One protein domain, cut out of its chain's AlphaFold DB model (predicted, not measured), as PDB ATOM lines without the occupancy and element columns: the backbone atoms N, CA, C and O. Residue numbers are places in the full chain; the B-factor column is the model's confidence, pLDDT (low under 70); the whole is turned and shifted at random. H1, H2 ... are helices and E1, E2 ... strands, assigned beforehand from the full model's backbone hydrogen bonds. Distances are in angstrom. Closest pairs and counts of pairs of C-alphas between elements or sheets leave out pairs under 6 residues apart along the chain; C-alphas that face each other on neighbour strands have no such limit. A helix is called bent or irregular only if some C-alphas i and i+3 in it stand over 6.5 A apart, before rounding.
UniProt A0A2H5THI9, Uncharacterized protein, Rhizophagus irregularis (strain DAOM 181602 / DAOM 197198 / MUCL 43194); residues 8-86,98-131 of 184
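Overview. This is residues 8 to 86 and 98 to 131 of the 184 residues of an uncharacterized protein of Rhizophagus irregularis (strain DAOM 181602 / DAOM 197198 / MUCL 43194) (UniProt A0A2H5THI9). Look for a loose frame of a small, strongly twisted three-stranded sheet and a long helix, H3, with H2 between them; residues 115 to 131 of H3 stick out as a free arm. The E1-E2 hairpin is at one edge of the sheet, and H1 is off to the side, touching no helix. The 113 printed residues include three named helices and three named strands, in the order H1 E1 E2 H2 E3 H3; the sheet, E1 E2 E3, is mixed, and so is the class, helices and strands. The whole is loose, with a radius of gyration of the C-alphas of 16.6 A and spans of 49 by 44 by 25 A.

Along the chain. Find C-alpha 39 at (22.558, 4.550, 4.323); from there E2 runs 19.4 A to residue 45. E1 is residues 28 to 32 and E3 residues 77 to 83. H2, residues 51 to 66, is 20.9 A long and only just irregular: C-alphas 59 and 62 are 6.50 A apart. H1 is residues 12 to 20. H3, residues 105 to 131, runs 39.9 A to C-alpha 131 at (46.273, 33.039, 13.080).

Arrangement. E1 and E2 form an antiparallel hairpin; see N 31 and O 40, 2.9 A. E3 is parallel to E2, with N 78 and O 41 at 2.8 A. E2, H2, E3 make a strand-helix-strand unit, parallel strands joined through a helix, with a right-handed crossover. H2 is only just not on the sheet, with 4 pairs of C-alphas within 10 A. Residues 51 to 56 of H2 alone touch residues 106 to 110 of H3 alone, at a steep tilt of 43 degrees, the same way; the closest C-alphas, Thr 52 and Lys 107, are 5.1 A apart. H1 and H2 are apart. Every O i to N i+4 pair is within hydrogen-bond range in H1 and H3, and 10 of 12 in H2.

Size, cuts and confidence. The C-alphas farthest apart, Asn 86 and Glu 131, are 50.0 A apart. Residues 87 to 97 are not printed; C-alphas 86 and 98 are 18.7 A apart across this cut. Of the links printed whole, none is long. Look for pLDDT under 70 at residues 68 to 74 and 117 to 131.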
ATOM      1  N   LYS A   8      21.001  36.950 -10.085       82.31
ATOM      2  CA  LYS A   8      20.644  38.115 -10.913       82.31
ATOM      3  C   LYS A   8      20.984  37.957 -12.402       82.31
ATOM      4  O   LYS A   8      20.622  38.818 -13.198       82.31
ATOM      5  N   LYS A   9      21.751  36.930 -12.788       84.75
ATOM      6  CA  LYS A   9      22.083  36.635 -14.193       84.75
ATOM      7  C   LYS A   9      21.010  35.798 -14.889       84.75
ATOM      8  O   LYS A   9      21.040  35.701 -16.115       84.75
ATOM      9  N   PHE A  10      20.108  35.194 -14.125       85.56
ATOM     10  CA  PHE A  10      19.013  34.379 -14.631       85.56
ATOM     11  C   PHE A  10      17.729  35.203 -14.667       85.56
ATOM     12  O   PHE A  10      17.604  36.210 -13.973       85.56
ATOM     13  N   LYS A  11      16.783  34.771 -15.499       89.62
ATOM     14  CA  LYS A  11      15.424  35.302 -15.466       89.62
ATOM     15  C   LYS A  11      14.689  34.717 -14.266       89.62
ATOM     16  O   LYS A  11      14.827  33.520 -14.007       89.62
ATOM     17  N   ASP A  12      13.898  35.531 -13.581       89.12
ATOM     18  CA  ASP A  12      13.165  35.081 -12.396       89.12
ATOM     19  C   ASP A  12      12.153  33.979 -12.748       89.12
ATOM     20  O   ASP A  12      12.013  33.020 -11.991       89.12
ATOM     21  N   GLU A  13      11.527  34.032 -13.933       90.50
ATOM     22  CA  GLU A  13      10.586  32.993 -14.370       90.50
ATOM     23  C   GLU A  13      11.284  31.645 -14.610       90.50
ATOM     24  O   GLU A  13      10.778  30.597 -14.205       90.50
ATOM     25  N   ASP A  14      12.474  31.670 -15.223       91.19
ATOM     26  CA  ASP A  14      13.285  30.466 -15.448       91.19
ATOM     27  C   ASP A  14      13.722  29.851 -14.111       91.19
ATOM     28  O   ASP A  14      13.726  28.630 -13.954       91.19
ATOM     29  N   LEU A  15      14.104  30.690 -13.144       89.12
ATOM     30  CA  LEU A  15      14.515  30.235 -11.819       89.12
ATOM     31  C   LEU A  15      13.360  29.591 -11.062       89.12
ATOM     32  O   LEU A  15      13.540  28.510 -10.504       89.12
ATOM     33  N   GLN A  16      12.192  30.232 -11.063       89.31
ATOM     34  CA  GLN A  16      11.006  29.710 -10.395       89.31
ATOM     35  C   GLN A  16      10.602  28.357 -10.993       89.31
ATOM     36  O   GLN A  16      10.410  27.392 -10.258       89.31
ATOM     37  N   LEU A  17      10.614  28.240 -12.329       91.00
ATOM     38  CA  LEU A  17      10.357  26.979 -13.029       91.00
ATOM     39  C   LEU A  17      11.310  25.860 -12.590       91.00
ATOM     40  O   LEU A  17      10.883  24.722 -12.406       91.00
ATOM     41  N   ILE A  18      12.598  26.165 -12.434       91.25
ATOM     42  CA  ILE A  18      13.604  25.178 -12.022       91.25
ATOM     43  C   ILE A  18      13.434  24.800 -10.554       91.25
ATOM     44  O   ILE A  18      13.623  23.638 -10.205       91.25
ATOM     45  N   ILE A  19      13.093  25.755  -9.689       88.06
ATOM     46  CA  ILE A  19      12.871  25.497  -8.264       88.06
ATOM     47  C   ILE A  19      11.644  24.601  -8.070       88.06
ATOM     48  O   ILE A  19      11.737  23.629  -7.323       88.06
ATOM     49  N   ASP A  20      10.550  24.887  -8.774       89.38
ATOM     50  CA  ASP A  20       9.257  24.227  -8.560       89.38
ATOM     51  C   ASP A  20       9.133  22.879  -9.276       89.38
ATOM     52  O   ASP A  20       8.377  22.005  -8.846       89.38
ATOM     53  N   ASN A  21       9.852  22.683 -10.384       90.50
ATOM     54  CA  ASN A  21       9.730  21.469 -11.181       90.50
ATOM     55  C   ASN A  21      10.837  20.459 -10.852       90.50
ATOM     56  O   ASN A  21      11.998  20.604 -11.244       90.50
ATOM     57  N   ASN A  22      10.432  19.361 -10.211       88.94
ATOM     58  CA  ASN A  22      11.301  18.245  -9.832       88.94
ATOM     59  C   ASN A  22      12.092  17.640 -11.000       88.94
ATOM     60  O   ASN A  22      13.167  17.097 -10.767       88.94
ATOM     61  N   ALA A  23      11.622  17.763 -12.247       90.38
ATOM     62  CA  ALA A  23      12.323  17.223 -13.410       90.38
ATOM     63  C   ALA A  23      13.732  17.813 -13.586       90.38
ATOM     64  O   ALA A  23      14.604  17.124 -14.102       90.38
ATOM     65  N   TYR A  24      13.976  19.059 -13.156       91.06
ATOM     66  CA  TYR A  24      15.302  19.687 -13.247       91.06
ATOM     67  C   TYR A  24      16.274  19.200 -12.166       91.06
ATOM     68  O   TYR A  24      17.494  19.304 -12.342       91.06
ATOM     69  N   HIS A  25      15.755  18.680 -11.052       88.81
ATOM     70  CA  HIS A  25      16.556  18.247  -9.914       88.81
ATOM     71  C   HIS A  25      17.125  16.850 -10.147       88.81
ATOM     72  O   HIS A  25      16.630  16.059 -10.947       88.81
ATOM     73  N   SER A  26      18.239  16.576  -9.479       87.69
ATOM     74  CA  SER A  26      18.910  15.284  -9.572       87.69
ATOM     75  C   SER A  26      18.073  14.200  -8.881       87.69
ATOM     76  O   SER A  26      17.622  14.435  -7.759       87.69
ATOM     77  N   PRO A  27      17.885  13.020  -9.495       87.38
ATOM     78  CA  PRO A  27      17.324  11.867  -8.806       87.38
ATOM     79  C   PRO A  27      18.184  11.469  -7.607       87.38
ATOM     80  O   PRO A  27      19.417  11.529  -7.663       87.38
ATOM     81  N   GLU A  28      17.512  11.037  -6.547       88.75
ATOM     82  CA  GLU A  28      18.127  10.585  -5.306       88.75
ATOM     83  C   GLU A  28      17.789   9.117  -5.085       88.75
ATOM     84  O   GLU A  28      16.618   8.739  -5.024       88.75
ATOM     85  N   GLU A  29      18.819   8.291  -4.959       85.12
ATOM     86  CA  GLU A  29      18.688   6.877  -4.626       85.12
ATOM     87  C   GLU A  29      19.308   6.632  -3.251       85.12
ATOM     88  O   GLU A  29      20.302   7.254  -2.889       85.12
ATOM     89  N   SER A  30      18.708   5.751  -2.454       86.38
ATOM     90  CA  SER A  30      19.300   5.337  -1.182       86.38
ATOM     91  C   SER A  30      20.197   4.135  -1.437       86.38
ATOM     92  O   SER A  30      19.713   3.118  -1.928       86.38
ATOM     93  N   GLU A  31      21.465   4.231  -1.060       85.94
ATOM     94  CA  GLU A  31      22.418   3.125  -1.111       85.94
ATOM     95  C   GLU A  31      22.915   2.844   0.305       85.94
ATOM     96  O   GLU A  31      23.325   3.756   1.024       85.94
ATOM     97  N   THR A  32      22.819   1.590   0.736       86.31
ATOM     98  CA  THR A  32      23.352   1.163   2.029       86.31
ATOM     99  C   THR A  32      24.734   0.588   1.796       86.31
ATOM    100  O   THR A  32      24.877  -0.422   1.111       86.31
ATOM    101  N   ASP A  33      25.737   1.237   2.372       79.31
ATOM    102  CA  ASP A  33      27.105   0.750   2.342       79.31
ATOM    103  C   ASP A  33      27.200  -0.524   3.193       79.31
ATOM    104  O   ASP A  33      26.823  -0.545   4.371       79.31
ATOM    105  N   CYS A  34      27.661  -1.609   2.577       75.81
ATOM    106  CA  CYS A  34      27.765  -2.911   3.218       75.81
ATOM    107  C   CYS A  34      28.895  -2.991   4.255       75.81
ATOM    108  O   CYS A  34      28.818  -3.843   5.139       75.81
ATOM    109  N   GLU A  35      29.909  -2.120   4.190       82.81
ATOM    110  CA  GLU A  35      31.049  -2.137   5.112       82.81
ATOM    111  C   GLU A  35      30.741  -1.415   6.423       82.81
ATOM    112  O   GLU A  35      31.046  -1.914   7.505       82.81
ATOM    113  N   ASN A  36      30.128  -0.233   6.343       79.56
ATOM    114  CA  ASN A  36      29.847   0.596   7.520       79.56
ATOM    115  C   ASN A  36      28.367   0.613   7.933       79.56
ATOM    116  O   ASN A  36      28.031   1.197   8.967       79.56
ATOM    117  N   GLY A  37      27.479  -0.022   7.160       78.31
ATOM    118  CA  GLY A  37      26.046  -0.115   7.446       78.31
ATOM    119  C   GLY A  37      25.300   1.220   7.356       78.31
ATOM    120  O   GLY A  37      24.125   1.295   7.727       78.31
ATOM    121  N   ARG A  38      25.955   2.296   6.896       82.81
ATOM    122  CA  ARG A  38      25.326   3.611   6.754       82.81
ATOM    123  C   ARG A  38      24.552   3.673   5.445       82.81
ATOM    124  O   ARG A  38      24.982   3.175   4.410       82.81
ATOM    125  N   SER A  39      23.376   4.290   5.506       86.88
ATOM    126  CA  SER A  39      22.558   4.550   4.323       86.88
ATOM    127  C   SER A  39      22.833   5.953   3.805       86.88
ATOM    128  O   SER A  39      22.440   6.939   4.434       86.88
ATOM    129  N   ASN A  40      23.471   6.016   2.645       86.62
ATOM    130  CA  ASN A  40      23.825   7.236   1.944       86.62
ATOM    131  C   ASN A  40      22.777   7.542   0.871       86.62
ATOM    132  O   ASN A  40      22.082   6.659   0.366       86.62
ATOM    133  N   ILE A  41      22.645   8.818   0.533       86.75
ATOM    134  CA  ILE A  41      21.846   9.276  -0.598       86.75
ATOM    135  C   ILE A  41      22.797   9.503  -1.765       86.75
ATOM    136  O   ILE A  41      23.658  10.378  -1.707       86.75
ATOM    137  N   ILE A  42      22.616   8.749  -2.838       86.69
ATOM    138  CA  ILE A  42      23.353   8.911  -4.083       86.69
ATOM    139  C   ILE A  42      22.584   9.871  -4.976       86.69
ATOM    140  O   ILE A  42      21.453   9.604  -5.385       86.69
ATOM    141  N   VAL A  43      23.212  11.001  -5.280       87.81
ATOM    142  CA  VAL A  43      22.659  12.029  -6.158       87.81
ATOM    143  C   VAL A  43      23.228  11.814  -7.556       87.81
ATOM    144  O   VAL A  43      24.436  11.956  -7.758       87.81
ATOM    145  N   LYS A  44      22.367  11.469  -8.521       88.19
ATOM    146  CA  LYS A  44      22.777  11.185  -9.906       88.19
ATOM    147  C   LYS A  44      22.533  12.361 -10.837       88.19
ATOM    148  O   LYS A  44      21.557  13.101 -10.707       88.19
ATOM    149  N   ASP A  45      23.392  12.495 -11.840       89.50
ATOM    150  CA  ASP A  45      23.240  13.514 -12.866       89.50
ATOM    151  C   ASP A  45      22.270  13.097 -13.984       89.50
ATOM    152  O   ASP A  45      22.078  11.919 -14.285       89.50
ATOM    153  N   LEU A  46      21.686  14.088 -14.659       90.56
ATOM    154  CA  LEU A  46      20.863  13.889 -15.857       90.56
ATOM    155  C   LEU A  46      21.642  14.305 -17.112       90.56
ATOM    156  O   LEU A  46      22.201  15.410 -17.162       90.56
ATOM    157  N   LYS A  47      21.676  13.456 -18.151       90.06
ATOM    158  CA  LYS A  47      22.438  13.743 -19.384       90.06
ATOM    159  C   LYS A  47      21.897  14.932 -20.162       90.06
ATOM    160  O   LYS A  47      22.689  15.700 -20.706       90.06
ATOM    161  N   TRP A  48      20.578  15.122 -20.173       92.56
ATOM    162  CA  TRP A  48      19.956  16.234 -20.888       92.56
ATOM    163  C   TRP A  48      20.242  17.594 -20.253       92.56
ATOM    164  O   TRP A  48      20.028  18.595 -20.928       92.56
ATOM    165  N   ARG A  49      20.730  17.666 -19.007       92.94
ATOM    166  CA  ARG A  49      21.081  18.944 -18.377       92.94
ATOM    167  C   ARG A  49      22.368  19.513 -18.968       92.94
ATOM    168  O   ARG A  49      23.309  18.788 -19.286       92.94
ATOM    169  N   SER A  50      22.425  20.829 -19.097       93.56
ATOM    170  CA  SER A  50      23.662  21.540 -19.403       93.56
ATOM    171  C   SER A  50      24.615  21.506 -18.209       93.56
ATOM    172  O   SER A  50      24.183  21.419 -17.058       93.56
ATOM    173  N   ASP A  51      25.915  21.668 -18.462       89.94
ATOM    174  CA  ASP A  51      26.893  21.856 -17.379       89.94
ATOM    175  C   ASP A  51      26.540  23.076 -16.520       89.94
ATOM    176  O   ASP A  51      26.713  23.057 -15.308       89.94
ATOM    177  N   THR A  52      26.000  24.129 -17.144       91.94
ATOM    178  CA  THR A  52      25.560  25.350 -16.462       91.94
ATOM    179  C   THR A  52      24.488  25.050 -15.423       91.94
ATOM    180  O   THR A  52      24.593  25.523 -14.294       91.94
ATOM    181  N   LEU A  53      23.485  24.244 -15.778       92.31
ATOM    182  CA  LEU A  53      22.435  23.847 -14.850       92.31
ATOM    183  C   LEU A  53      22.960  22.906 -13.764       92.31
ATOM    184  O   LEU A  53      22.641  23.116 -12.599       92.31
ATOM    185  N   ARG A  54      23.792  21.915 -14.115       90.75
ATOM    186  CA  ARG A  54      24.397  21.004 -13.122       90.75
ATOM    187  C   ARG A  54      25.178  21.776 -12.059       90.75
ATOM    188  O   ARG A  54      24.962  21.574 -10.868       90.75
ATOM    189  N   LEU A  55      26.032  22.704 -12.494       87.38
ATOM    190  CA  LEU A  55      26.815  23.558 -11.600       87.38
ATOM    191  C   LEU A  55      25.919  24.460 -10.752       87.38
ATOM    192  O   LEU A  55      26.136  24.570  -9.551       87.38
ATOM    193  N   PHE A  56      24.901  25.081 -11.352       87.62
ATOM    194  CA  PHE A  56      23.963  25.919 -10.612       87.62
ATOM    195  C   PHE A  56      23.231  25.131  -9.515       87.62
ATOM    196  O   PHE A  56      23.169  25.584  -8.377       87.62
ATOM    197  N   LEU A  57      22.724  23.935  -9.815       88.69
ATOM    198  CA  LEU A  57      22.033  23.116  -8.821       88.69
ATOM    199  C   LEU A  57      22.972  22.708  -7.684       88.69
ATOM    200  O   LEU A  57      22.675  23.006  -6.530       88.69
ATOM    201  N   ARG A  58      24.138  22.138  -8.006       85.50
ATOM    202  CA  ARG A  58      25.072  21.623  -6.996       85.50
ATOM    203  C   ARG A  58      25.673  22.728  -6.128       85.50
ATOM    204  O   ARG A  58      25.697  22.641  -4.905       85.50
ATOM    205  N   GLU A  59      26.159  23.793  -6.760       82.38
ATOM    206  CA  GLU A  59      26.971  24.810  -6.083       82.38
ATOM    207  C   GLU A  59      26.158  25.953  -5.480       82.38
ATOM    208  O   GLU A  59      26.723  26.796  -4.770       82.38
ATOM    209  N   TYR A  60      24.862  26.015  -5.788       81.00
ATOM    210  CA  TYR A  60      23.963  27.037  -5.276       81.00
ATOM    211  C   TYR A  60      22.750  26.434  -4.569       81.00
ATOM    212  O   TYR A  60      22.620  26.626  -3.367       81.00
ATOM    213  N   ILE A  61      21.879  25.703  -5.267       83.25
ATOM    214  CA  ILE A  61      20.623  25.215  -4.671       83.25
ATOM    215  C   ILE A  61      20.882  24.155  -3.598       83.25
ATOM    216  O   ILE A  61      20.401  24.291  -2.475       83.25
ATOM    217  N   ASP A  62      21.667  23.129  -3.915       81.44
ATOM    218  CA  ASP A  62      21.969  22.041  -2.985       81.44
ATOM    219  C   ASP A  62      22.820  22.535  -1.820       81.44
ATOM    220  O   ASP A  62      22.519  22.223  -0.672       81.44
ATOM    221  N   ARG A  63      23.797  23.404  -2.091       78.06
ATOM    222  CA  ARG A  63      24.579  24.084  -1.053       78.06
ATOM    223  C   ARG A  63      23.698  24.892  -0.095       78.06
ATOM    224  O   ARG A  63      23.825  24.768   1.121       78.06
ATOM    225  N   LEU A  64      22.773  25.691  -0.630       78.25
ATOM    226  CA  LEU A  64      21.819  26.447   0.184       78.25
ATOM    227  C   LEU A  64      20.913  25.539   1.001       78.25
ATOM    228  O   LEU A  64      20.409  25.983   2.025       78.25
ATOM    229  N   ARG A  65      20.675  24.299   0.566       75.56
ATOM    230  CA  ARG A  65      20.023  23.295   1.403       75.56
ATOM    231  C   ARG A  65      21.011  22.849   2.478       75.56
ATOM    232  O   ARG A  65      20.719  23.037   3.648       75.56
ATOM    233  N   THR A  66      22.197  22.348   2.145       72.69
ATOM    234  CA  THR A  66      23.139  21.788   3.136       72.69
ATOM    235  C   THR A  66      23.587  22.768   4.222       72.69
ATOM    236  O   THR A  66      23.756  22.359   5.364       72.69
ATOM    237  N   GLU A  67      23.748  24.053   3.900       74.19
ATOM    238  CA  GLU A  67      24.203  25.084   4.847       74.19
ATOM    239  C   GLU A  67      23.111  25.527   5.844       74.19
ATOM    240  O   GLU A  67      23.397  26.259   6.792       74.19
ATOM    241  N   GLN A  68      21.858  25.084   5.677       69.00
ATOM    242  CA  GLN A  68      20.783  25.433   6.609       69.00
ATOM    243  C   GLN A  68      20.977  24.732   7.962       69.00
ATOM    244  O   GLN A  68      21.167  23.513   8.011       69.00
ATOM    245  N   PRO A  69      20.838  25.456   9.089       59.12
ATOM    246  CA  PRO A  69      21.148  24.938  10.424       59.12
ATOM    247  C   PRO A  69      20.288  23.732  10.839       59.12
ATOM    248  O   PRO A  69      20.716  22.932  11.670       59.12
ATOM    249  N   ASN A  70      19.117  23.549  10.222       67.56
ATOM    250  CA  ASN A  70      18.207  22.436  10.507       67.56
ATOM    251  C   ASN A  70      18.626  21.101   9.862       67.56
ATOM    252  O   ASN A  70      18.055  20.064  10.191       67.56
ATOM    253  N   ASN A  71      19.641  21.088   8.992       64.25
ATOM    254  CA  ASN A  71      19.984  19.914   8.180       64.25
ATOM    255  C   ASN A  71      21.045  18.986   8.791       64.25
ATOM    256  O   ASN A  71      21.425  17.994   8.171       64.25
ATOM    257  N   ARG A  72      21.456  19.225  10.044       59.06
ATOM    258  CA  ARG A  72      22.467  18.425  10.772       59.06
ATOM    259  C   ARG A  72      22.081  16.956  11.026       59.06
ATOM    260  O   ARG A  72      22.916  16.194  11.494       59.06
ATOM    261  N   LYS A  73      20.831  16.558  10.755       64.44
ATOM    262  CA  LYS A  73      20.322  15.180  10.927       64.44
ATOM    263  C   LYS A  73      20.062  14.447   9.604       64.44
ATOM    264  O   LYS A  73      19.475  13.367   9.622       64.44
ATOM    265  N   LEU A  74      20.419  15.029   8.459       68.88
ATOM    266  CA  LEU A  74      20.188  14.385   7.166       68.88
ATOM    267  C   LEU A  74      21.255  13.326   6.874       68.88
ATOM    268  O   LEU A  74      22.409  13.459   7.275       68.88
ATOM    269  N   ARG A  75      20.838  12.273   6.159       76.69
ATOM    270  CA  ARG A  75      21.740  11.262   5.594       76.69
ATOM    271  C   ARG A  75      22.806  11.935   4.732       76.69
ATOM    272  O   ARG A  75      22.523  12.936   4.070       76.69
ATOM    273  N   GLU A  76      24.001  11.356   4.723       81.50
ATOM    274  CA  GLU A  76      25.088  11.812   3.863       81.50
ATOM    275  C   GLU A  76      24.656  11.752   2.393       81.50
ATOM    276  O   GLU A  76      24.063  10.768   1.949       81.50
ATOM    277  N   ARG A  77      24.912  12.832   1.646       82.50
ATOM    278  CA  ARG A  77      24.600  12.935   0.216       82.50
ATOM    279  C   ARG A  77      25.892  12.842  -0.579       82.50
ATOM    280  O   ARG A  77      26.694  13.771  -0.568       82.50
ATOM    281  N   VAL A  78      26.055  11.751  -1.310       82.81
ATOM    282  CA  VAL A  78      27.194  11.526  -2.196       82.81
ATOM    283  C   VAL A  78      26.783  11.930  -3.607       82.81
ATOM    284  O   VAL A  78      25.909  11.317  -4.220       82.81
ATOM    285  N   THR A  79      27.394  12.996  -4.126       79.88
ATOM    286  CA  THR A  79      27.198  13.417  -5.521       79.88
ATOM    287  C   THR A  79      28.298  12.804  -6.376       79.88
ATOM    288  O   THR A  79      29.455  13.203  -6.269       79.88
ATOM    289  N   GLY A  80      27.942  11.825  -7.207       71.00
ATOM    290  CA  GLY A  80      28.868  11.171  -8.130       71.00
ATOM    291  C   GLY A  80      28.752  11.710  -9.555       71.00
ATOM    292  O   GLY A  80      27.716  12.233  -9.954       71.00
ATOM    293  N   ASN A  81      29.789  11.504 -10.370       73.06
ATOM    294  CA  ASN A  81      29.773  11.824 -11.808       73.06
ATOM    295  C   ASN A  81      28.988  10.786 -12.643       73.06
ATOM    296  O   ASN A  81      29.214  10.644 -13.847       73.06
ATOM    297  N   CYS A  82      28.103  10.015 -12.011       80.12
ATOM    298  CA  CYS A  82      27.305   8.994 -12.667       80.12
ATOM    299  C   CYS A  82      25.967   9.574 -13.134       80.12
ATOM    300  O   CYS A  82      25.295  10.333 -12.432       80.12
ATOM    301  N   PHE A  83      25.577   9.203 -14.351       84.94
ATOM    302  CA  PHE A  83      24.277   9.564 -14.894       84.94
ATOM    303  C   PHE A  83      23.216   8.561 -14.441       84.94
ATOM    304  O   PHE A  83      23.486   7.366 -14.317       84.94
ATOM    305  N   CYS A  84      21.994   9.040 -14.216       83.12
ATOM    306  CA  CYS A  84      20.850   8.153 -14.048       83.12
ATOM    307  C   CYS A  84      20.617   7.388 -15.361       83.12
ATOM    308  O   CYS A  84      20.523   8.012 -16.411       83.12
ATOM    309  N   ASN A  85      20.530   6.054 -15.311       79.62
ATOM    310  CA  ASN A  85      20.329   5.222 -16.506       79.62
ATOM    311  C   ASN A  85      18.902   5.336 -17.071       79.62
ATOM    312  O   ASN A  85      18.694   5.180 -18.272       79.62
ATOM    313  N   ASN A  86      17.929   5.644 -16.210       79.94
ATOM    314  CA  ASN A  86      16.530   5.846 -16.576       79.94
ATOM    315  C   ASN A  86      16.301   7.323 -16.901       79.94
ATOM    316  O   ASN A  86      15.610   8.025 -16.168       79.94
ATOM    317  N   THR A  98      19.291  25.378 -19.894       94.00
ATOM    318  CA  THR A  98      19.188  24.154 -19.090       94.00
ATOM    319  C   THR A  98      19.509  22.895 -19.883       94.00
ATOM    320  O   THR A  98      19.863  21.885 -19.286       94.00
ATOM    321  N   CYS A  99      19.444  22.956 -21.212       93.81
ATOM    322  CA  CYS A  99      19.594  21.795 -22.075       93.81
ATOM    323  C   CYS A  99      21.055  21.515 -22.440       93.81
ATOM    324  O   CYS A  99      21.874  22.410 -22.678       93.81
ATOM    325  N   SER A 100      21.374  20.228 -22.543       85.81
ATOM    326  CA  SER A 100      22.649  19.723 -23.028       85.81
ATOM    327  C   SER A 100      22.936  20.350 -24.391       85.81
ATOM    328  O   SER A 100      22.027  20.528 -25.199       85.81
ATOM    329  N   ARG A 101      24.203  20.712 -24.632       87.31
ATOM    330  CA  ARG A 101      24.700  21.539 -25.760       87.31
ATOM    331  C   ARG A 101      24.640  23.055 -25.563       87.31
ATOM    332  O   ARG A 101      25.188  23.768 -26.405       87.31
ATOM    333  N   TYR A 102      24.089  23.568 -24.465       91.75
ATOM    334  CA  TYR A 102      24.214  24.995 -24.172       91.75
ATOM    335  C   TYR A 102      25.687  25.426 -24.015       91.75
ATOM    336  O   TYR A 102      26.435  24.881 -23.202       91.75
ATOM    337  N   LYS A 103      26.094  26.440 -24.787       87.50
ATOM    338  CA  LYS A 103      27.435  27.062 -24.753       87.50
ATOM    339  C   LYS A 103      27.376  28.590 -24.601       87.50
ATOM    340  O   LYS A 103      28.308  29.290 -24.979       87.50
ATOM    341  N   GLY A 104      26.250  29.121 -24.124       87.00
ATOM    342  CA  GLY A 104      26.010  30.563 -24.089       87.00
ATOM    343  C   GLY A 104      26.651  31.285 -22.899       87.00
ATOM    344  O   GLY A 104      27.327  30.694 -22.057       87.00
ATOM    345  N   LYS A 105      26.381  32.592 -22.817       86.56
ATOM    346  CA  LYS A 105      26.980  33.529 -21.846       86.56
ATOM    347  C   LYS A 105      26.789  33.125 -20.381       86.56
ATOM    348  O   LYS A 105      27.641  33.424 -19.552       86.56
ATOM    349  N   LEU A 106      25.699  32.432 -20.059       86.38
ATOM    350  CA  LEU A 106      25.396  32.022 -18.690       86.38
ATOM    351  C   LEU A 106      26.374  30.959 -18.180       86.38
ATOM    352  O   LEU A 106      26.693  30.951 -16.998       86.38
ATOM    353  N   LYS A 107      26.922  30.124 -19.076       85.88
ATOM    354  CA  LYS A 107      27.981  29.169 -18.730       85.88
ATOM    355  C   LYS A 107      29.214  29.906 -18.221       85.88
ATOM    356  O   LYS A 107      29.713  29.584 -17.153       85.88
ATOM    357  N   ILE A 108      29.636  30.935 -18.955       83.81
ATOM    358  CA  ILE A 108      30.789  31.771 -18.606       83.81
ATOM    359  C   ILE A 108      30.553  32.460 -17.257       83.81
ATOM    360  O   ILE A 108      31.418  32.411 -16.392       83.81
ATOM    361  N   ALA A 109      29.369  33.046 -17.056       83.50
ATOM    362  CA  ALA A 109      29.030  33.729 -15.809       83.50
ATOM    363  C   ALA A 109      29.017  32.786 -14.590       83.50
ATOM    364  O   ALA A 109      29.519  33.160 -13.534       83.50
ATOM    365  N   VAL A 110      28.470  31.571 -14.732       82.81
ATOM    366  CA  VAL A 110      28.472  30.560 -13.660       82.81
ATOM    367  C   VAL A 110      29.897  30.121 -13.335       82.81
ATOM    368  O   VAL A 110      30.263  30.126 -12.166       82.81
ATOM    369  N   THR A 111      30.713  29.799 -14.342       82.06
ATOM    370  CA  THR A 111      32.106  29.375 -14.127       82.06
ATOM    371  C   THR A 111      32.938  30.470 -13.460       82.06
ATOM    372  O   THR A 111      33.524  30.220 -12.417       82.06
ATOM    373  N   GLN A 112      32.895  31.706 -13.970       81.50
ATOM    374  CA  GLN A 112      33.633  32.832 -13.379       81.50
ATOM    375  C   GLN A 112      33.266  33.080 -11.914       81.50
ATOM    376  O   GLN A 112      34.127  33.404 -11.102       81.50
ATOM    377  N   GLN A 113      31.986  32.942 -11.563       77.81
ATOM    378  CA  GLN A 113      31.547  33.124 -10.185       77.81
ATOM    379  C   GLN A 113      32.056  32.004  -9.265       77.81
ATOM    380  O   GLN A 113      32.267  32.252  -8.078       77.81
ATOM    381  N   LEU A 114      32.220  30.784  -9.784       74.38
ATOM    382  CA  LEU A 114      32.808  29.677  -9.032       74.38
ATOM    383  C   LEU A 114      34.306  29.886  -8.818       74.38
ATOM    384  O   LEU A 114      34.752  29.728  -7.685       74.38
ATOM    385  N   ASP A 115      35.032  30.319  -9.850       75.81
ATOM    386  CA  ASP A 115      36.470  30.606  -9.761       75.81
ATOM    387  C   ASP A 115      36.739  31.698  -8.709       75.81
ATOM    388  O   ASP A 115      37.440  31.464  -7.730       75.81
ATOM    389  N   GLN A 116      36.038  32.837  -8.800       71.94
ATOM    390  CA  GLN A 116      36.156  33.934  -7.823       71.94
ATOM    391  C   GLN A 116      35.830  33.512  -6.384       71.94
ATOM    392  O   GLN A 116      36.298  34.128  -5.426       71.94
ATOM    393  N   ARG A 117      34.968  32.506  -6.211       66.31
ATOM    394  CA  ARG A 117      34.588  32.005  -4.888       66.31
ATOM    395  C   ARG A 117      35.649  31.054  -4.325       66.31
ATOM    396  O   ARG A 117      35.850  31.058  -3.114       66.31
ATOM    397  N   GLN A 118      36.305  30.248  -5.163       60.72
ATOM    398  CA  GLN A 118      37.412  29.392  -4.722       60.72
ATOM    399  C   GLN A 118      38.578  30.234  -4.209       60.72
ATOM    400  O   GLN A 118      39.080  29.949  -3.125       60.72
ATOM    401  N   ASP A 119      38.906  31.322  -4.906       58.97
ATOM    402  CA  ASP A 119      39.956  32.254  -4.482       58.97
ATOM    403  C   ASP A 119      39.651  32.858  -3.099       58.97
ATOM    404  O   ASP A 119      40.504  32.865  -2.215       58.97
ATOM    405  N   GLN A 120      38.397  33.255  -2.847       59.03
ATOM    406  CA  GLN A 120      37.974  33.779  -1.539       59.03
ATOM    407  C   GLN A 120      38.036  32.735  -0.419       59.03
ATOM    408  O   GLN A 120      38.379  33.075   0.713       59.03
ATOM    409  N   GLN A 121      37.682  31.475  -0.698       58.31
ATOM    410  CA  GLN A 121      37.808  30.408   0.299       58.31
ATOM    411  C   GLN A 121      39.273  30.081   0.592       58.31
ATOM    412  O   GLN A 121      39.608  29.819   1.745       58.31
ATOM    413  N   TYR A 122      40.136  30.134  -0.423       58.47
ATOM    414  CA  TYR A 122      41.570  29.913  -0.274       58.47
ATOM    415  C   TYR A 122      42.230  31.026   0.551       58.47
ATOM    416  O   TYR A 122      42.992  30.730   1.471       58.47
ATOM    417  N   ASP A 123      41.865  32.288   0.305       57.59
ATOM    418  CA  ASP A 123      42.322  33.430   1.101       57.59
ATOM    419  C   ASP A 123      41.858  33.321   2.559       57.59
ATOM    420  O   ASP A 123      42.677  33.423   3.472       57.59
ATOM    421  N   LEU A 124      40.573  33.035   2.814       57.62
ATOM    422  CA  LEU A 124      40.067  32.873   4.185       57.62
ATOM    423  C   LEU A 124      40.764  31.727   4.932       57.62
ATOM    424  O   LEU A 124      41.072  31.853   6.117       57.62
ATOM    425  N   MET A 125      41.013  30.611   4.241       57.84
ATOM    426  CA  MET A 125      41.719  29.467   4.811       57.84
ATOM    427  C   MET A 125      43.178  29.822   5.114       57.84
ATOM    428  O   MET A 125      43.675  29.451   6.172       57.84
ATOM    429  N   LYS A 126      43.836  30.618   4.260       57.12
ATOM    430  CA  LYS A 126      45.186  31.140   4.513       57.12
ATOM    431  C   LYS A 126      45.255  32.080   5.714       57.12
ATOM    432  O   LYS A 126      46.203  31.978   6.489       57.12
ATOM    433  N   PHE A 127      44.257  32.941   5.911       56.41
ATOM    434  CA  PHE A 127      44.187  33.801   7.098       56.41
ATOM    435  C   PHE A 127      43.963  32.996   8.386       56.41
ATOM    436  O   PHE A 127      44.674  33.215   9.364       56.41
ATOM    437  N   ALA A 128      43.054  32.016   8.379       58.50
ATOM    438  CA  ALA A 128      42.819  31.151   9.540       58.50
ATOM    439  C   ALA A 128      44.044  30.283   9.893       58.50
ATOM    440  O   ALA A 128      44.322  30.023  11.064       58.50
ATOM    441  N   GLU A 129      44.805  29.849   8.887       57.00
ATOM    442  CA  GLU A 129      46.048  29.092   9.070       57.00
ATOM    443  C   GLU A 129      47.181  29.980   9.622       57.00
ATOM    444  O   GLU A 129      47.979  29.524  10.439       57.00
ATOM    445  N   SER A 130      47.197  31.265   9.246       55.34
ATOM    446  CA  SER A 130      48.134  32.269   9.765       55.34
ATOM    447  C   SER A 130      47.842  32.703  11.207       55.34
ATOM    448  O   SER A 130      48.784  33.021  11.925       55.34
ATOM    449  N   GLU A 131      46.586  32.729  11.669       55.28
ATOM    450  CA  GLU A 131      46.273  33.039  13.080       55.28
ATOM    451  C   GLU A 131      46.636  31.888  14.031       55.28
ATOM    452  O   GLU A 131      46.921  32.106  15.210       55.28
TER     453      GLU A 131